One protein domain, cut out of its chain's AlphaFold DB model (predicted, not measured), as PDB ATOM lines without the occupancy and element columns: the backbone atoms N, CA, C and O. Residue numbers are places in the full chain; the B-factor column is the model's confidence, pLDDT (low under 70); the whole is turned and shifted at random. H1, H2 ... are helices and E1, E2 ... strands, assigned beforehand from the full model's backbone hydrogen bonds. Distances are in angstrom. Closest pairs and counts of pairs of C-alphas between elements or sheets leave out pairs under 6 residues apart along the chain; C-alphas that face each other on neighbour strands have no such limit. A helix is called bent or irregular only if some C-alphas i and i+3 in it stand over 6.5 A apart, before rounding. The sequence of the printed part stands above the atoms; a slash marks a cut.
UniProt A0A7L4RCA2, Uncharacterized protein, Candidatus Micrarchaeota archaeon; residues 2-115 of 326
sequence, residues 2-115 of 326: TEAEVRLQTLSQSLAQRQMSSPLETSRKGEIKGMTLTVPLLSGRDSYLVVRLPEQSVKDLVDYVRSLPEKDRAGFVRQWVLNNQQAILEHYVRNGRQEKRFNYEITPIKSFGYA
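This is residues 2 to 115 of the 326 residues of an uncharacterized protein of Candidatus Micrarchaeota archaeon (UniProt A0A7L4RCA2). A strongly twisted sheet of five strands has the long helix H3 over one face and the short helix H1 over the other. H2 stands up from the sheet over E3 and the chain folds back into H3 as a helical hairpin, with the small helix H4 next to H2 near the end of the printed part. The printed part has 114 residues, with four named helices and five named strands in the order E1 H1 E2 E3 E4 H2 H3 E5 H4. The sheet runs E2 E3 E4 E1 E5, all antiparallel, and the class is mixed, helices and strands. The whole is compact, with a radius of gyration of the C-alphas of 14.6 A and spans of 40 by 34 by 24 A.

E1, residues 3 to 10, begins with C-alpha 3 at (-35.693, 153.004, -34.579) and is 22.5 A long. H1 holds residues 13 to 21 and E2 residues 24 to 26. E3, residues 32 to 40, is 24.4 A long, and E4, residues 47 to 54, 22.5 A. H2, residues 55 to 67, is 18.6 A long. H3, residues 70 to 94, is 37.0 A long from C-alpha 70 at (-30.368, 134.856, -55.593); it is irregular, with C-alphas 71 and 74 7.0 A apart. E5 holds residues 101 to 105, and H4, residues 109 to 112, ends with C-alpha 112 at (-25.004, 149.072, -48.562).

E1 is an inner strand between E5, with N 6 and O 102 2.8 A apart, and E4, with N 7 and O 50 2.8 A apart. E2, E3 and E4 form a meander, each strand the antiparallel neighbour of the one before; N 25 and O 34 are 2.9 A apart, N 37 and O 51 2.8 A. H1 is on the sheet over E3 and E4 at a height of 8.6 A, and its closest C-alphas to E3 are those of Met 20 and Thr 38, 6.2 A. H3 is on the opposite face, which gives three layers, helices on both faces of a sheet; its closest C-alphas to E5 are those of Ile 88 and Tyr 104, 6.6 A. H2, on the same face as H3, stands up from the sheet at 68 degrees. The hairpin H2 and H3 touches through residues 65 to 66 and 73 to 77 alone, closest at the C-alphas of Val 65 and Arg 73, 5.6 A, opposite ways at a shallow tilt of 35.0 degrees, only just short of steep. E4, H2, H3 and E5 make a split strand-helix-strand unit, two strands running the same way with E1 between them, and its crossover is left-handed. H4 is not on the sheet and only just touches residues 60 to 64 of H2, with 3 pairs of C-alphas within 8 A, the closest those of Leu 61 and Ile 109, 6.8 A. Every O i to N i+4 pair is within hydrogen-bond range in H1 and H2, 19 of 21 are in H3, and H4 is too short for such a pair.

The C-alphas farthest apart, those of Arg 45 and Ala 115, are 42.4 A apart. The printed part has no cut and no long link. Its mean pLDDT is 75.1, with residues 41 to 46 and 110 to 115 among those under 70.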
ATOM      1  N   THR A   2     -35.648 154.941 -38.898       79.00
ATOM      2  CA  THR A   2     -36.443 153.905 -38.218       79.00
ATOM      3  C   THR A   2     -35.671 153.397 -37.008       79.00
ATOM      4  O   THR A   2     -34.524 152.975 -37.143       79.00
ATOM      5  N   GLU A   3     -36.290 153.460 -35.835       84.81
ATOM      6  CA  GLU A   3     -35.693 153.004 -34.579       84.81
ATOM      7  C   GLU A   3     -36.168 151.594 -34.230       84.81
ATOM      8  O   GLU A   3     -37.287 151.193 -34.564       84.81
ATOM      9  N   ALA A   4     -35.322 150.844 -33.531       83.31
ATOM     10  CA  ALA A   4     -35.679 149.561 -32.947       83.31
ATOM     11  C   ALA A   4     -35.383 149.538 -31.449       83.31
ATOM     12  O   ALA A   4     -34.381 150.079 -30.978       83.31
ATOM     13  N   GLU A   5     -36.269 148.879 -30.704       86.94
ATOM     14  CA  GLU A   5     -36.136 148.732 -29.260       86.94
ATOM     15  C   GLU A   5     -35.159 147.595 -28.946       86.94
ATOM     16  O   GLU A   5     -35.328 146.458 -29.401       86.94
ATOM     17  N   VAL A   6     -34.159 147.888 -28.120       85.56
ATOM     18  CA  VAL A   6     -33.228 146.913 -27.558       85.56
ATOM     19  C   VAL A   6     -33.530 146.737 -26.081       85.56
ATOM     20  O   VAL A   6     -33.683 147.708 -25.340       85.56
ATOM     21  N   ARG A   7     -33.591 145.486 -25.629       86.56
ATOM     22  CA  ARG A   7     -33.774 145.125 -24.224       86.56
ATOM     23  C   ARG A   7     -32.675 144.174 -23.781       86.56
ATOM     24  O   ARG A   7     -32.500 143.113 -24.372       86.56
ATOM     25  N   LEU A   8     -32.001 144.508 -22.689       84.19
ATOM     26  CA  LEU A   8     -31.189 143.555 -21.947       84.19
ATOM     27  C   LEU A   8     -32.125 142.565 -21.251       84.19
ATOM     28  O   LEU A   8     -32.957 142.956 -20.428       84.19
ATOM     29  N   GLN A   9     -32.004 141.289 -21.592       82.38
ATOM     30  CA  GLN A   9     -32.806 140.220 -21.012       82.38
ATOM     31  C   GLN A   9     -31.928 139.032 -20.653       82.38
ATOM     32  O   GLN A   9     -31.033 138.641 -21.403       82.38
ATOM     33  N   THR A  10     -32.228 138.427 -19.509       82.38
ATOM     34  CA  THR A  10     -31.729 137.096 -19.184       82.38
ATOM     35  C   THR A  10     -32.666 136.084 -19.828       82.38
ATOM     36  O   THR A  10     -33.865 136.092 -19.546       82.38
ATOM     37  N   LEU A  11     -32.144 135.237 -20.708       73.94
ATOM     38  CA  LEU A  11     -32.922 134.210 -21.398       73.94
ATOM     39  C   LEU A  11     -32.320 132.851 -21.094       73.94
ATOM     40  O   LEU A  11     -31.108 132.687 -21.187       73.94
ATOM     41  N   SER A  12     -33.151 131.846 -20.820       76.75
ATOM     42  CA  SER A  12     -32.651 130.473 -20.799       76.75
ATOM     43  C   SER A  12     -32.049 130.119 -22.161       76.75
ATOM     44  O   SER A  12     -32.535 130.564 -23.206       76.75
ATOM     45  N   GLN A  13     -31.014 129.279 -22.165       69.75
ATOM     46  CA  GLN A  13     -30.342 128.848 -23.394       69.75
ATOM     47  C   GLN A  13     -31.325 128.293 -24.442       69.75
ATOM     48  O   GLN A  13     -31.207 128.595 -25.627       69.75
ATOM     49  N   SER A  14     -32.347 127.550 -24.005       71.12
ATOM     50  CA  SER A  14     -33.388 127.002 -24.881       71.12
ATOM     51  C   SER A  14     -34.272 128.080 -25.514       71.12
ATOM     52  O   SER A  14     -34.640 127.969 -26.685       71.12
ATOM     53  N   LEU A  15     -34.603 129.140 -24.776       72.44
ATOM     54  CA  LEU A  15     -35.423 130.240 -25.275       72.44
ATOM     55  C   LEU A  15     -34.617 131.164 -26.195       72.44
ATOM     56  O   LEU A  15     -35.118 131.553 -27.249       72.44
ATOM     57  N   ALA A  16     -33.350 131.426 -25.862       68.62
ATOM     58  CA  ALA A  16     -32.421 132.123 -26.745       68.62
ATOM     59  C   ALA A  16     -32.233 131.362 -28.068       68.62
ATOM     60  O   ALA A  16     -32.310 131.955 -29.141       68.62
ATOM     61  N   GLN A  17     -32.068 130.036 -28.015       67.94
ATOM     62  CA  GLN A  17     -31.936 129.202 -29.210       67.94
ATOM     63  C   GLN A  17     -33.198 129.226 -30.080       67.94
ATOM     64  O   GLN A  17     -33.083 129.330 -31.298       67.94
ATOM     65  N   ARG A  18     -34.393 129.198 -29.470       70.62
ATOM     66  CA  ARG A  18     -35.669 129.333 -30.195       70.62
ATOM     67  C   ARG A  18     -35.798 130.680 -30.906       70.62
ATOM     68  O   ARG A  18     -36.201 130.715 -32.065       70.62
ATOM     69  N   GLN A  19     -35.440 131.773 -30.234       71.00
ATOM     70  CA  GLN A  19     -35.472 133.110 -30.837       71.00
ATOM     71  C   GLN A  19     -34.465 133.239 -31.982       71.00
ATOM     72  O   GLN A  19     -34.796 133.779 -33.031       71.00
ATOM     73  N   MET A  20     -33.266 132.673 -31.825       65.62
ATOM     74  CA  MET A  20     -32.268 132.642 -32.894       65.62
ATOM     75  C   MET A  20     -32.706 131.769 -34.081       65.62
ATOM     76  O   MET A  20     -32.393 132.103 -35.218       65.62
ATOM     77  N   SER A  21     -33.441 130.674 -33.846       59.88
ATOM     78  CA  SER A  21     -33.922 129.788 -34.917       59.88
ATOM     79  C   SER A  21     -35.149 130.311 -35.665       59.88
ATOM     80  O   SER A  21     -35.369 129.936 -36.814       59.88
ATOM     81  N   SER A  22     -35.965 131.146 -35.023       65.62
ATOM     82  CA  SER A  22     -37.192 131.697 -35.606       65.62
ATOM     83  C   SER A  22     -37.300 133.187 -35.282       65.62
ATOM     84  O   SER A  22     -38.133 133.581 -34.466       65.62
ATOM     85  N   PRO A  23     -36.442 134.017 -35.901       72.50
ATOM     86  CA  PRO A  23     -36.373 135.438 -35.582       72.50
ATOM     87  C   PRO A  23     -37.563 136.222 -36.148       72.50
ATOM     88  O   PRO A  23     -37.880 137.291 -35.640       72.50
ATOM     89  N   LEU A  24     -38.231 135.722 -37.193       75.38
ATOM     90  CA  LEU A  24     -39.357 136.408 -37.826       75.38
ATOM     91  C   LEU A  24     -40.639 136.234 -37.001       75.38
ATOM     92  O   LEU A  24     -41.089 135.116 -36.759       75.38
ATOM     93  N   GLU A  25     -41.259 137.346 -36.615       75.00
ATOM     94  CA  GLU A  25     -42.535 137.345 -35.907       75.00
ATOM     95  C   GLU A  25     -43.672 137.450 -36.923       75.00
ATOM     96  O   GLU A  25     -43.820 138.469 -37.601       75.00
ATOM     97  N   THR A  26     -44.489 136.402 -37.031       74.19
ATOM     98  CA  THR A  26     -45.647 136.366 -37.933       74.19
ATOM     99  C   THR A  26     -46.968 136.297 -37.165       74.19
ATOM    100  O   THR A  26     -47.068 135.766 -36.056       74.19
ATOM    101  N   SER A  27     -48.016 136.892 -37.732       74.56
ATOM    102  CA  SER A  27     -49.381 136.790 -37.226       74.56
ATOM    103  C   SER A  27     -49.952 135.392 -37.493       74.56
ATOM    104  O   SER A  27     -49.452 134.649 -38.335       74.56
ATOM    105  N   ARG A  28     -51.073 135.044 -36.844       73.19
ATOM    106  CA  ARG A  28     -51.815 133.802 -37.155       73.19
ATOM    107  C   ARG A  28     -52.274 133.727 -38.620       73.19
ATOM    108  O   ARG A  28     -52.585 132.643 -39.098       73.19
ATOM    109  N   LYS A  29     -52.330 134.870 -39.313       72.62
ATOM    110  CA  LYS A  29     -52.680 134.987 -40.734       72.62
ATOM    111  C   LYS A  29     -51.456 134.946 -41.663       72.62
ATOM    112  O   LYS A  29     -51.633 135.061 -42.867       72.62
ATOM    113  N   GLY A  30     -50.244 134.790 -41.123       70.81
ATOM    114  CA  GLY A  30     -48.993 134.775 -41.890       70.81
ATOM    115  C   GLY A  30     -48.400 136.159 -42.177       70.81
ATOM    116  O   GLY A  30     -47.399 136.259 -42.877       70.81
ATOM    117  N   GLU A  31     -48.977 137.233 -41.632       72.62
ATOM    118  CA  GLU A  31     -48.471 138.594 -41.846       72.62
ATOM    119  C   GLU A  31     -47.223 138.843 -40.997       72.62
ATOM    120  O   GLU A  31     -47.191 138.485 -39.820       72.62
ATOM    121  N   ILE A  32     -46.209 139.486 -41.571       72.44
ATOM    122  CA  ILE A  32     -44.994 139.867 -40.845       72.44
ATOM    123  C   ILE A  32     -45.344 140.983 -39.857       72.44
ATOM    124  O   ILE A  32     -45.847 142.019 -40.270       72.44
ATOM    125  N   LYS A  33     -45.058 140.776 -38.569       74.75
ATOM    126  CA  LYS A  33     -45.210 141.774 -37.495       74.75
ATOM    127  C   LYS A  33     -43.891 142.429 -37.096       74.75
ATOM    128  O   LYS A  33     -43.885 143.530 -36.556       74.75
ATOM    129  N   GLY A  34     -42.776 141.750 -37.329       80.31
ATOM    130  CA  GLY A  34     -41.459 142.227 -36.934       80.31
ATOM    131  C   GLY A  34     -40.418 141.121 -36.986       80.31
ATOM    132  O   GLY A  34     -40.670 140.024 -37.489       80.31
ATOM    133  N   MET A  35     -39.233 141.421 -36.470       77.88
ATOM    134  CA  MET A  35     -38.148 140.454 -36.350       77.88
ATOM    135  C   MET A  35     -37.409 140.671 -35.032       77.88
ATOM    136  O   MET A  35     -37.007 141.790 -34.725       77.88
ATOM    137  N   THR A  36     -37.210 139.603 -34.267       82.25
ATOM    138  CA  THR A  36     -36.398 139.620 -33.055       82.25
ATOM    139  C   THR A  36     -34.979 139.142 -33.372       82.25
ATOM    140  O   THR A  36     -34.783 138.031 -33.858       82.25
ATOM    141  N   LEU A  37     -33.978 139.976 -33.082       79.62
ATOM    142  CA  LEU A  37     -32.564 139.603 -33.122       79.62
ATOM    143  C   LEU A  37     -32.042 139.440 -31.695       79.62
ATOM    144  O   LEU A  37     -32.173 140.340 -30.871       79.62
ATOM    145  N   THR A  38     -31.411 138.305 -31.416       77.12
ATOM    146  CA  THR A  38     -30.841 138.008 -30.098       77.12
ATOM    147  C   THR A  38     -29.320 138.072 -30.181       77.12
ATOM    148  O   THR A  38     -28.706 137.343 -30.960       77.12
ATOM    149  N   VAL A  39     -28.700 138.947 -29.386       78.44
ATOM    150  CA  VAL A  39     -27.243 139.140 -29.351       78.44
ATOM    151  C   VAL A  39     -26.696 138.659 -28.005       78.44
ATOM    152  O   VAL A  39     -27.043 139.238 -26.975       78.44
ATOM    153  N   PRO A  40     -25.857 137.610 -27.968       72.94
ATOM    154  CA  PRO A  40     -25.292 137.101 -26.721       72.94
ATOM    155  C   PRO A  40     -24.264 138.071 -26.128       72.94
ATOM    156  O   PRO A  40     -23.377 138.557 -26.834       72.94
ATOM    157  N   LEU A  41     -24.346 138.312 -24.817       68.69
ATOM    158  CA  LEU A  41     -23.372 139.108 -24.072       68.69
ATOM    159  C   LEU A  41     -22.371 138.210 -23.343       68.69
ATOM    160  O   LEU A  41     -22.731 137.212 -22.733       68.69
ATOM    161  N   LEU A  42     -21.096 138.606 -23.359       63.19
ATOM    162  CA  LEU A  42     -20.022 137.885 -22.661       63.19
ATOM    163  C   LEU A  42     -19.964 138.194 -21.154       63.19
ATOM    164  O   LEU A  42     -19.259 137.518 -20.415       63.19
ATOM    165  N   SER A  43     -20.659 139.239 -20.698       57.12
ATOM    166  CA  SER A  43     -20.564 139.761 -19.329       57.12
ATOM    167  C   SER A  43     -21.402 139.005 -18.298       57.12
ATOM    168  O   SER A  43     -21.252 139.264 -17.108       57.12
ATOM    169  N   GLY A  44     -22.278 138.092 -18.719       56.62
ATOM    170  CA  GLY A  44     -23.132 137.334 -17.812       56.62
ATOM    171  C   GLY A  44     -23.606 136.037 -18.448       56.62
ATOM    172  O   GLY A  44     -23.939 136.005 -19.634       56.62
ATOM    173  N   ARG A  45     -23.651 134.968 -17.647       60.84
ATOM    174  CA  ARG A  45     -24.284 133.711 -18.054       60.84
ATOM    175  C   ARG A  45     -25.738 134.024 -18.418       60.84
ATOM    176  O   ARG A  45     -26.405 134.760 -17.692       60.84
ATOM    177  N   ASP A  46     -26.183 133.546 -19.575       67.94
ATOM    178  CA  ASP A  46     -27.564 133.695 -20.045       67.94
ATOM    179  C   ASP A  46     -28.043 135.141 -20.286       67.94
ATOM    180  O   ASP A  46     -29.244 135.398 -20.344       67.94
ATOM    181  N   SER A  47     -27.124 136.099 -20.453       73.75
ATOM    182  CA  SER A  47     -27.457 137.503 -20.736       73.75
ATOM    183  C   SER A  47     -27.435 137.805 -22.236       73.75
ATOM    184  O   SER A  47     -26.438 137.559 -22.918       73.75
ATOM    185  N   TYR A  48     -28.518 138.392 -22.747       80.06
ATOM    186  CA  TYR A  48     -28.692 138.707 -24.163       80.06
ATOM    187  C   TYR A  48     -29.246 140.123 -24.354       80.06
ATOM    188  O   TYR A  48     -30.054 140.604 -23.560       80.06
ATOM    189  N   LEU A  49     -28.855 140.779 -25.446       79.25
ATOM    190  CA  LEU A  49     -29.587 141.926 -25.977       79.25
ATOM    191  C   LEU A  49     -30.620 141.401 -26.969       79.25
ATOM    192  O   LEU A  49     -30.274 140.847 -28.012       79.25
ATOM    193  N   VAL A  50     -31.889 141.551 -26.618       86.31
ATOM    194  CA  VAL A  50     -33.029 141.195 -27.458       86.31
ATOM    195  C   VAL A  50     -33.492 142.452 -28.163       86.31
ATOM    196  O   VAL A  50     -33.873 143.434 -27.529       86.31
ATOM    197  N   VAL A  51     -33.446 142.416 -29.481       85.50
ATOM    198  CA  VAL A  51     -33.691 143.559 -30.347       85.50
ATOM    199  C   VAL A  51     -34.953 143.286 -31.130       85.50
ATOM    200  O   VAL A  51     -35.030 142.266 -31.809       85.50
ATOM    201  N   ARG A  52     -35.916 144.201 -31.086       86.19
ATOM    202  CA  ARG A  52     -37.137 144.105 -31.886       86.19
ATOM    203  C   ARG A  52     -37.096 145.090 -33.032       86.19
ATOM    204  O   ARG A  52     -37.183 146.299 -32.835       86.19
ATOM    205  N   LEU A  53     -36.981 144.544 -34.234       83.69
ATOM    206  CA  LEU A  53     -37.098 145.294 -35.469       83.69
ATOM    207  C   LEU A  53     -38.577 145.509 -35.802       83.69
ATOM    208  O   LEU A  53     -39.342 144.536 -35.818       83.69
ATOM    209  N   PRO A  54     -38.978 146.755 -36.094       85.12
ATOM    210  CA  PRO A  54     -40.342 147.072 -36.468       85.12
ATOM    211  C   PRO A  54     -40.688 146.478 -37.833       85.12
ATOM    212  O   PRO A  54     -39.831 146.316 -38.705       85.12
ATOM    213  N   GLU A  55     -41.977 146.211 -38.027       83.12
ATOM    214  CA  GLU A  55     -42.549 145.651 -39.252       83.12
ATOM    215  C   GLU A  55     -42.043 146.336 -40.527       83.12
ATOM    216  O   GLU A  55     -41.630 145.658 -41.466       83.12
ATOM    217  N   GLN A  56     -42.029 147.674 -40.546       82.50
ATOM    218  CA  GLN A  56     -41.631 148.440 -41.725       82.50
ATOM    219  C   GLN A  56     -40.189 148.140 -42.148       82.50
ATOM    220  O   GLN A  56     -39.935 147.906 -43.324       82.50
ATOM    221  N   SER A  57     -39.254 148.054 -41.199       82.12
ATOM    222  CA  SER A  57     -37.856 147.727 -41.501       82.12
ATOM    223  C   SER A  57     -37.692 146.310 -42.039       82.12
ATOM    224  O   SER A  57     -36.834 146.066 -42.884       82.12
ATOM    225  N   VAL A  58     -38.518 145.373 -41.568       80.44
ATOM    226  CA  VAL A  58     -38.510 143.995 -42.071       80.44
ATOM    227  C   VAL A  58     -39.101 143.930 -43.478       80.44
ATOM    228  O   VAL A  58     -38.554 143.233 -44.327       80.44
ATOM    229  N   LYS A  59     -40.170 144.685 -43.758       78.69
ATOM    230  CA  LYS A  59     -40.732 144.819 -45.110       78.69
ATOM    231  C   LYS A  59     -39.711 145.406 -46.082       78.69
ATOM    232  O   LYS A  59     -39.436 144.781 -47.103       78.69
ATOM    233  N   ASP A  60     -39.073 146.514 -45.711       80.69
ATOM    234  CA  ASP A  60     -38.032 147.151 -46.523       80.69
ATOM    235  C   ASP A  60     -36.870 146.180 -46.807       80.69
ATOM    236  O   ASP A  60     -36.356 146.120 -47.928       80.69
ATOM    237  N   LEU A  61     -36.469 145.382 -45.807       81.69
ATOM    238  CA  LEU A  61     -35.433 144.356 -45.952       81.69
ATOM    239  C   LEU A  61     -35.858 143.275 -46.947       81.69
ATOM    240  O   LEU A  61     -35.087 142.924 -47.838       81.69
ATOM    241  N   VAL A  62     -37.075 142.749 -46.805       79.38
ATOM    242  CA  VAL A  62     -37.620 141.710 -47.687       79.38
ATOM    243  C   VAL A  62     -37.708 142.212 -49.127       79.38
ATOM    244  O   VAL A  62     -37.292 141.500 -50.045       79.38
ATOM    245  N   ASP A  63     -38.197 143.431 -49.337       79.19
ATOM    246  CA  ASP A  63     -38.338 144.016 -50.670       79.19
ATOM    247  C   ASP A  63     -36.977 144.262 -51.327       79.19
ATOM    248  O   ASP A  63     -36.779 143.923 -52.499       79.19
ATOM    249  N   TYR A  64     -35.991 144.739 -50.566       79.62
ATOM    250  CA  TYR A  64     -34.636 144.896 -51.084       79.62
ATOM    251  C   TYR A  64     -33.976 143.551 -51.407       79.62
ATOM    252  O   TYR A  64     -33.436 143.378 -52.498       79.62
ATOM    253  N   VAL A  65     -34.072 142.558 -50.520       78.69
ATOM    254  CA  VAL A  65     -33.510 141.215 -50.752       78.69
ATOM    255  C   VAL A  65     -34.128 140.560 -51.988       78.69
ATOM    256  O   VAL A  65     -33.429 139.886 -52.744       78.69
ATOM    257  N   ARG A  66     -35.419 140.787 -52.255       74.94
ATOM    258  CA  ARG A  66     -36.076 140.319 -53.486       74.94
ATOM    259  C   ARG A  66     -35.480 140.944 -54.744       74.94
ATOM    260  O   ARG A  66     -35.390 140.250 -55.757       74.94
ATOM    261  N   SER A  67     -35.057 142.205 -54.673       80.25
ATOM    262  CA  SER A  67     -34.414 142.905 -55.791       80.25
ATOM    263  C   SER A  67     -32.999 142.398 -56.103       80.25
ATOM    264  O   SER A  67     -32.523 142.576 -57.224       80.25
ATOM    265  N   LEU A  68     -32.342 141.727 -55.147       75.62
ATOM    266  CA  LEU A  68     -30.997 141.180 -55.322       75.62
ATOM    267  C   LEU A  68     -31.001 139.832 -56.074       75.62
ATOM    268  O   LEU A  68     -31.935 139.028 -55.907       75.62
ATOM    269  N   PRO A  69     -29.932 139.529 -56.840       81.00
ATOM    270  CA  PRO A  69     -29.701 138.199 -57.404       81.00
ATOM    271  C   PRO A  69     -29.683 137.125 -56.313       81.00
ATOM    272  O   PRO A  69     -29.144 137.356 -55.235       81.00
ATOM    273  N   GLU A  70     -30.221 135.933 -56.592       77.75
ATOM    274  CA  GLU A  70     -30.368 134.856 -55.593       77.75
ATOM    275  C   GLU A  70     -29.052 134.517 -54.876       77.75
ATOM    276  O   GLU A  70     -29.040 134.361 -53.655       77.75
ATOM    277  N   LYS A  71     -27.942 134.515 -55.624       77.50
ATOM    278  CA  LYS A  71     -26.580 134.298 -55.114       77.50
ATOM    279  C   LYS A  71     -26.120 135.329 -54.069       77.50
ATOM    280  O   LYS A  71     -25.316 134.994 -53.208       77.50
ATOM    281  N   ASP A  72     -26.658 136.547 -54.109       75.88
ATOM    282  CA  ASP A  72     -26.217 137.670 -53.274       75.88
ATOM    283  C   ASP A  72     -27.140 137.889 -52.062       75.88
ATOM    284  O   ASP A  72     -26.757 138.539 -51.089       75.88
ATOM    285  N   ARG A  73     -28.345 137.300 -52.072       77.50
ATOM    286  CA  ARG A  73     -29.363 137.469 -51.018       77.50
ATOM    287  C   ARG A  73     -28.856 137.063 -49.640       77.50
ATOM    288  O   ARG A  73     -28.975 137.831 -48.687       77.50
ATOM    289  N   ALA A  74     -28.288 135.864 -49.530       70.50
ATOM    290  CA  ALA A  74     -27.809 135.334 -48.255       70.50
ATOM    291  C   ALA A  74     -26.626 136.149 -47.708       70.50
ATOM    292  O   ALA A  74     -26.575 136.441 -46.512       70.50
ATOM    293  N   GLY A  75     -25.709 136.561 -48.592       71.06
ATOM    294  CA  GLY A  75     -24.571 137.408 -48.238       71.06
ATOM    295  C   GLY A  75     -25.016 138.775 -47.721       71.06
ATOM    296  O   GLY A  75     -24.570 139.202 -46.657       71.06
ATOM    297  N   PHE A  76     -25.960 139.411 -48.417       78.94
ATOM    298  CA  PHE A  76     -26.515 140.697 -48.010       78.94
ATOM    299  C   PHE A  76     -27.206 140.625 -46.646       78.94
ATOM    300  O   PHE A  76     -26.879 141.407 -45.755       78.94
ATOM    301  N   VAL A  77     -28.128 139.672 -46.450       76.69
ATOM    302  CA  VAL A  77     -28.858 139.529 -45.177       76.69
ATOM    303  C   VAL A  77     -27.885 139.294 -44.026       76.69
ATOM    304  O   VAL A  77     -28.005 139.935 -42.982       76.69
ATOM    305  N   ARG A  78     -26.880 138.431 -44.222       71.62
ATOM    306  CA  ARG A  78     -25.834 138.189 -43.223       71.62
ATOM    307  C   ARG A  78     -25.093 139.479 -42.870       71.62
ATOM    308  O   ARG A  78     -24.954 139.782 -41.688       71.62
ATOM    309  N   GLN A  79     -24.631 140.231 -43.867       76.19
ATOM    310  CA  GLN A  79     -23.887 141.467 -43.628       76.19
ATOM    311  C   GLN A  79     -24.753 142.523 -42.933       76.19
ATOM    312  O   GLN A  79     -24.300 143.180 -41.997       76.19
ATOM    313  N   TRP A  80     -26.012 142.655 -43.349       80.62
ATOM    314  CA  TRP A  80     -26.958 143.586 -42.748       80.62
ATOM    315  C   TRP A  80     -27.221 143.260 -41.272       80.62
ATOM    316  O   TRP A  80     -27.163 144.153 -40.427       80.62
ATOM    317  N   VAL A  81     -27.438 141.983 -40.936       79.25
ATOM    318  CA  VAL A  81     -27.620 141.543 -39.543       79.25
ATOM    319  C   VAL A  81     -26.366 141.826 -38.713       79.25
ATOM    320  O   VAL A  81     -26.485 142.396 -37.631       79.25
ATOM    321  N   LEU A  82     -25.174 141.488 -39.215       75.38
ATOM    322  CA  LEU A  82     -23.914 141.720 -38.497       75.38
ATOM    323  C   LEU A  82     -23.672 143.208 -38.214       75.38
ATOM    324  O   LEU A  82     -23.320 143.558 -37.089       75.38
ATOM    325  N   ASN A  83     -23.924 144.082 -39.192       77.38
ATOM    326  CA  ASN A  83     -23.758 145.526 -39.024       77.38
ATOM    327  C   ASN A  83     -24.698 146.086 -37.946       77.38
ATOM    328  O   ASN A  83     -24.263 146.851 -37.088       77.38
ATOM    329  N   ASN A  84     -25.967 145.661 -37.937       78.00
ATOM    330  CA  ASN A  84     -26.910 146.087 -36.901       78.00
ATOM    331  C   ASN A  84     -26.504 145.555 -35.520       78.00
ATOM    332  O   ASN A  84     -26.470 146.321 -34.561       78.00
ATOM    333  N   GLN A  85     -26.127 144.275 -35.408       76.38
ATOM    334  CA  GLN A  85     -25.649 143.696 -34.146       76.38
ATOM    335  C   GLN A  85     -24.420 144.434 -33.600       76.38
ATOM    336  O   GLN A  85     -24.343 144.690 -32.399       76.38
ATOM    337  N   GLN A  86     -23.481 144.802 -34.475       75.25
ATOM    338  CA  GLN A  86     -22.314 145.588 -34.100       75.25
ATOM    339  C   GLN A  86     -22.712 146.983 -33.600       75.25
ATOM    340  O   GLN A  86     -22.283 147.367 -32.514       75.25
ATOM    341  N   ALA A  87     -23.579 147.700 -34.320       77.12
ATOM    342  CA  ALA A  87     -24.053 149.025 -33.912       77.12
ATOM    343  C   ALA A  87     -24.741 149.001 -32.533       77.12
ATOM    344  O   ALA A  87     -24.491 149.858 -31.684       77.12
ATOM    345  N   ILE A  88     -25.553 147.974 -32.273       78.88
ATOM    346  CA  ILE A  88     -26.222 147.763 -30.982       78.88
ATOM    347  C   ILE A  88     -25.206 147.519 -29.861       78.88
ATOM    348  O   ILE A  88     -25.323 148.095 -28.778       78.88
ATOM    349  N   LEU A  89     -24.209 146.665 -30.106       73.81
ATOM    350  CA  LEU A  89     -23.159 146.375 -29.129       73.81
ATOM    351  C   LEU A  89     -22.307 147.612 -28.837       73.81
ATOM    352  O   LEU A  89     -21.989 147.867 -27.676       73.81
ATOM    353  N   GLU A  90     -21.966 148.397 -29.856       77.00
ATOM    354  CA  GLU A  90     -21.233 149.653 -29.698       77.00
ATOM    355  C   GLU A  90     -22.021 150.661 -28.859       77.00
ATOM    356  O   GLU A  90     -21.452 151.258 -27.942       77.00
ATOM    357  N   HIS A  91     -23.327 150.802 -29.108       77.62
ATOM    358  CA  HIS A  91     -24.206 151.653 -28.305       77.62
ATOM    359  C   HIS A  91     -24.253 151.190 -26.840       77.62
ATOM    360  O   HIS A  91     -24.000 151.969 -25.921       77.62
ATOM    361  N   TYR A  92     -24.471 149.893 -26.614       76.00
ATOM    362  CA  TYR A  92     -24.524 149.313 -25.273       76.00
ATOM    363  C   TYR A  92     -23.205 149.475 -24.496       76.00
ATOM    364  O   TYR A  92     -23.208 149.771 -23.297       76.00
ATOM    365  N   VAL A  93     -22.059 149.312 -25.167       74.44
ATOM    366  CA  VAL A  93     -20.734 149.517 -24.561       74.44
ATOM    367  C   VAL A  93     -20.472 150.997 -24.280       74.44
ATOM    368  O   VAL A  93     -19.942 151.311 -23.213       74.44
ATOM    369  N   ARG A  94     -20.866 151.903 -25.187       72.69
ATOM    370  CA  ARG A  94     -20.723 153.357 -25.015       72.69
ATOM    371  C   ARG A  94     -21.491 153.862 -23.794       72.69
ATOM    372  O   ARG A  94     -20.962 154.687 -23.057       72.69
ATOM    373  N   ASN A  95     -22.656 153.283 -23.516       74.81
ATOM    374  CA  ASN A  95     -23.494 153.642 -22.367       74.81
ATOM    375  C   ASN A  95     -23.113 152.876 -21.085       74.81
ATOM    376  O   ASN A  95     -23.928 152.661 -20.187       74.81
ATOM    377  N   GLY A  96     -21.863 152.406 -20.994       69.06
ATOM    378  CA  GLY A  96     -21.317 151.780 -19.788       69.06
ATOM    379  C   GLY A  96     -21.930 150.424 -19.433       69.06
ATOM    380  O   GLY A  96     -21.725 149.953 -18.316       69.06
ATOM    381  N   ARG A  97     -22.656 149.775 -20.359       74.69
ATOM    382  CA  ARG A  97     -23.343 148.480 -20.169       74.69
ATOM    383  C   ARG A  97     -24.466 148.494 -19.124       74.69
ATOM    384  O   ARG A  97     -24.877 147.435 -18.650       74.69
ATOM    385  N   GLN A  98     -24.966 149.671 -18.750       70.88
ATOM    386  CA  GLN A  98     -25.958 149.804 -17.675       70.88
ATOM    387  C   GLN A  98     -27.400 149.860 -18.184       70.88
ATOM    388  O   GLN A  98     -28.331 149.503 -17.460       70.88
ATOM    389  N   GLU A  99     -27.601 150.281 -19.432       75.31
ATOM    390  CA  GLU A  99     -28.938 150.455 -19.985       75.31
ATOM    391  C   GLU A  99     -29.644 149.115 -20.181       75.31
ATOM    392  O   GLU A  99     -29.253 148.275 -20.993       75.31
ATOM    393  N   LYS A 100     -30.733 148.927 -19.430       81.38
ATOM    394  CA  LYS A 100     -31.600 147.753 -19.571       81.38
ATOM    395  C   LYS A 100     -32.462 147.824 -20.827       81.38
ATOM    396  O   LYS A 100     -32.913 146.784 -21.306       81.38
ATOM    397  N   ARG A 101     -32.747 149.030 -21.321       87.88
ATOM    398  CA  ARG A 101     -33.527 149.283 -22.534       87.88
ATOM    399  C   ARG A 101     -33.021 150.545 -23.213       87.88
ATOM    400  O   ARG A 101     -32.768 151.522 -22.515       87.88
ATOM    401  N   PHE A 102     -32.913 150.514 -24.532       85.06
ATOM    402  CA  PHE A 102     -32.562 151.675 -25.342       85.06
ATOM    403  C   PHE A 102     -33.101 151.517 -26.761       85.06
ATOM    404  O   PHE A 102     -33.317 150.396 -27.224       85.06
ATOM    405  N   ASN A 103     -33.303 152.635 -27.448       86.44
ATOM    406  CA  ASN A 103     -33.585 152.623 -28.876       86.44
ATOM    407  C   ASN A 103     -32.267 152.723 -29.638       86.44
ATOM    408  O   ASN A 103     -31.367 153.453 -29.224       86.44
ATOM    409  N   TYR A 104     -32.154 151.998 -30.745       84.06
ATOM    410  CA  TYR A 104     -31.054 152.182 -31.684       84.06
ATOM    411  C   TYR A 104     -31.595 152.506 -33.071       84.06
ATOM    412  O   TYR A 104     -32.665 152.037 -33.470       84.06
ATOM    413  N   GLU A 105     -30.837 153.307 -33.808       84.12
ATOM    414  CA  GLU A 105     -31.143 153.611 -35.196       84.12
ATOM    415  C   GLU A 105     -30.738 152.431 -36.084       84.12
ATOM    416  O   GLU A 105     -29.578 152.013 -36.113       84.12
ATOM    417  N   ILE A 106     -31.713 151.874 -36.804       82.19
ATOM    418  CA  ILE A 106     -31.496 150.716 -37.668       82.19
ATOM    419  C   ILE A 106     -30.605 151.132 -38.833       82.19
ATOM    420  O   ILE A 106     -30.875 152.126 -39.509       82.19
ATOM    421  N   THR A 107     -29.577 150.330 -39.117       77.50
ATOM    422  CA  THR A 107     -28.678 150.592 -40.244       77.50
ATOM    423  C   THR A 107     -29.493 150.588 -41.543       77.50
ATOM    424  O   THR A 107     -30.089 149.553 -41.881       77.50
ATOM    425  N   PRO A 108     -29.524 151.709 -42.291       72.38
ATOM    426  CA  PRO A 108     -30.323 151.808 -43.500       72.38
ATOM    427  C   PRO A 108     -29.950 150.722 -44.507       72.38
ATOM    428  O   PRO A 108     -28.789 150.395 -44.702       72.38
ATOM    429  N   ILE A 109     -30.932 150.183 -45.216       71.69
ATOM    430  CA  ILE A 109     -30.675 149.197 -46.279       71.69
ATOM    431  C   ILE A 109     -29.990 149.860 -47.487       71.69
ATOM    432  O   ILE A 109     -29.151 149.262 -48.155       71.69
ATOM    433  N   LYS A 110     -30.294 151.142 -47.727       62.94
ATOM    434  CA  LYS A 110     -29.758 151.934 -48.846       62.94
ATOM    435  C   LYS A 110     -28.269 152.274 -48.711       62.94
ATOM    436  O   LYS A 110     -27.652 152.622 -49.711       62.94
ATOM    437  N   SER A 111     -27.679 152.174 -47.518       58.19
ATOM    438  CA  SER A 111     -26.258 152.488 -47.303       58.19
ATOM    439  C   SER A 111     -25.310 151.368 -47.739       58.19
ATOM    440  O   SER A 111     -24.102 151.573 -47.757       58.19
ATOM    441  N   PHE A 112     -25.829 150.207 -48.148       56.50
ATOM    442  CA  PHE A 112     -25.004 149.072 -48.562       56.50
ATOM    443  C   PHE A 112     -24.436 149.177 -49.977       56.50
ATOM    444  O   PHE A 112     -23.700 148.282 -50.375       56.50
ATOM    445  N   GLY A 113     -24.725 150.252 -50.721       47.91
ATOM    446  CA  GLY A 113     -23.930 150.658 -51.885       47.91
ATOM    447  C   GLY A 113     -23.733 149.601 -52.976       47.91
ATOM    448  O   GLY A 113     -22.853 149.767 -53.816       47.91
ATOM    449  N   TYR A 114     -24.524 148.523 -53.000       43.50
ATOM    450  CA  TYR A 114     -24.532 147.613 -54.130       43.50
ATOM    451  C   TYR A 114     -25.118 148.397 -55.291       43.50
ATOM    452  O   TYR A 114     -26.312 148.706 -55.308       43.50
ATOM    453  N   ALA A 115     -24.247 148.759 -56.231       37.59
ATOM    454  CA  ALA A 115     -24.634 149.189 -57.553       37.59
ATOM    455  C   ALA A 115     -25.552 148.105 -58.122       37.59
ATOM    456  O   ALA A 115     -25.102 147.082 -58.637       37.59
TER     457      ALA A 115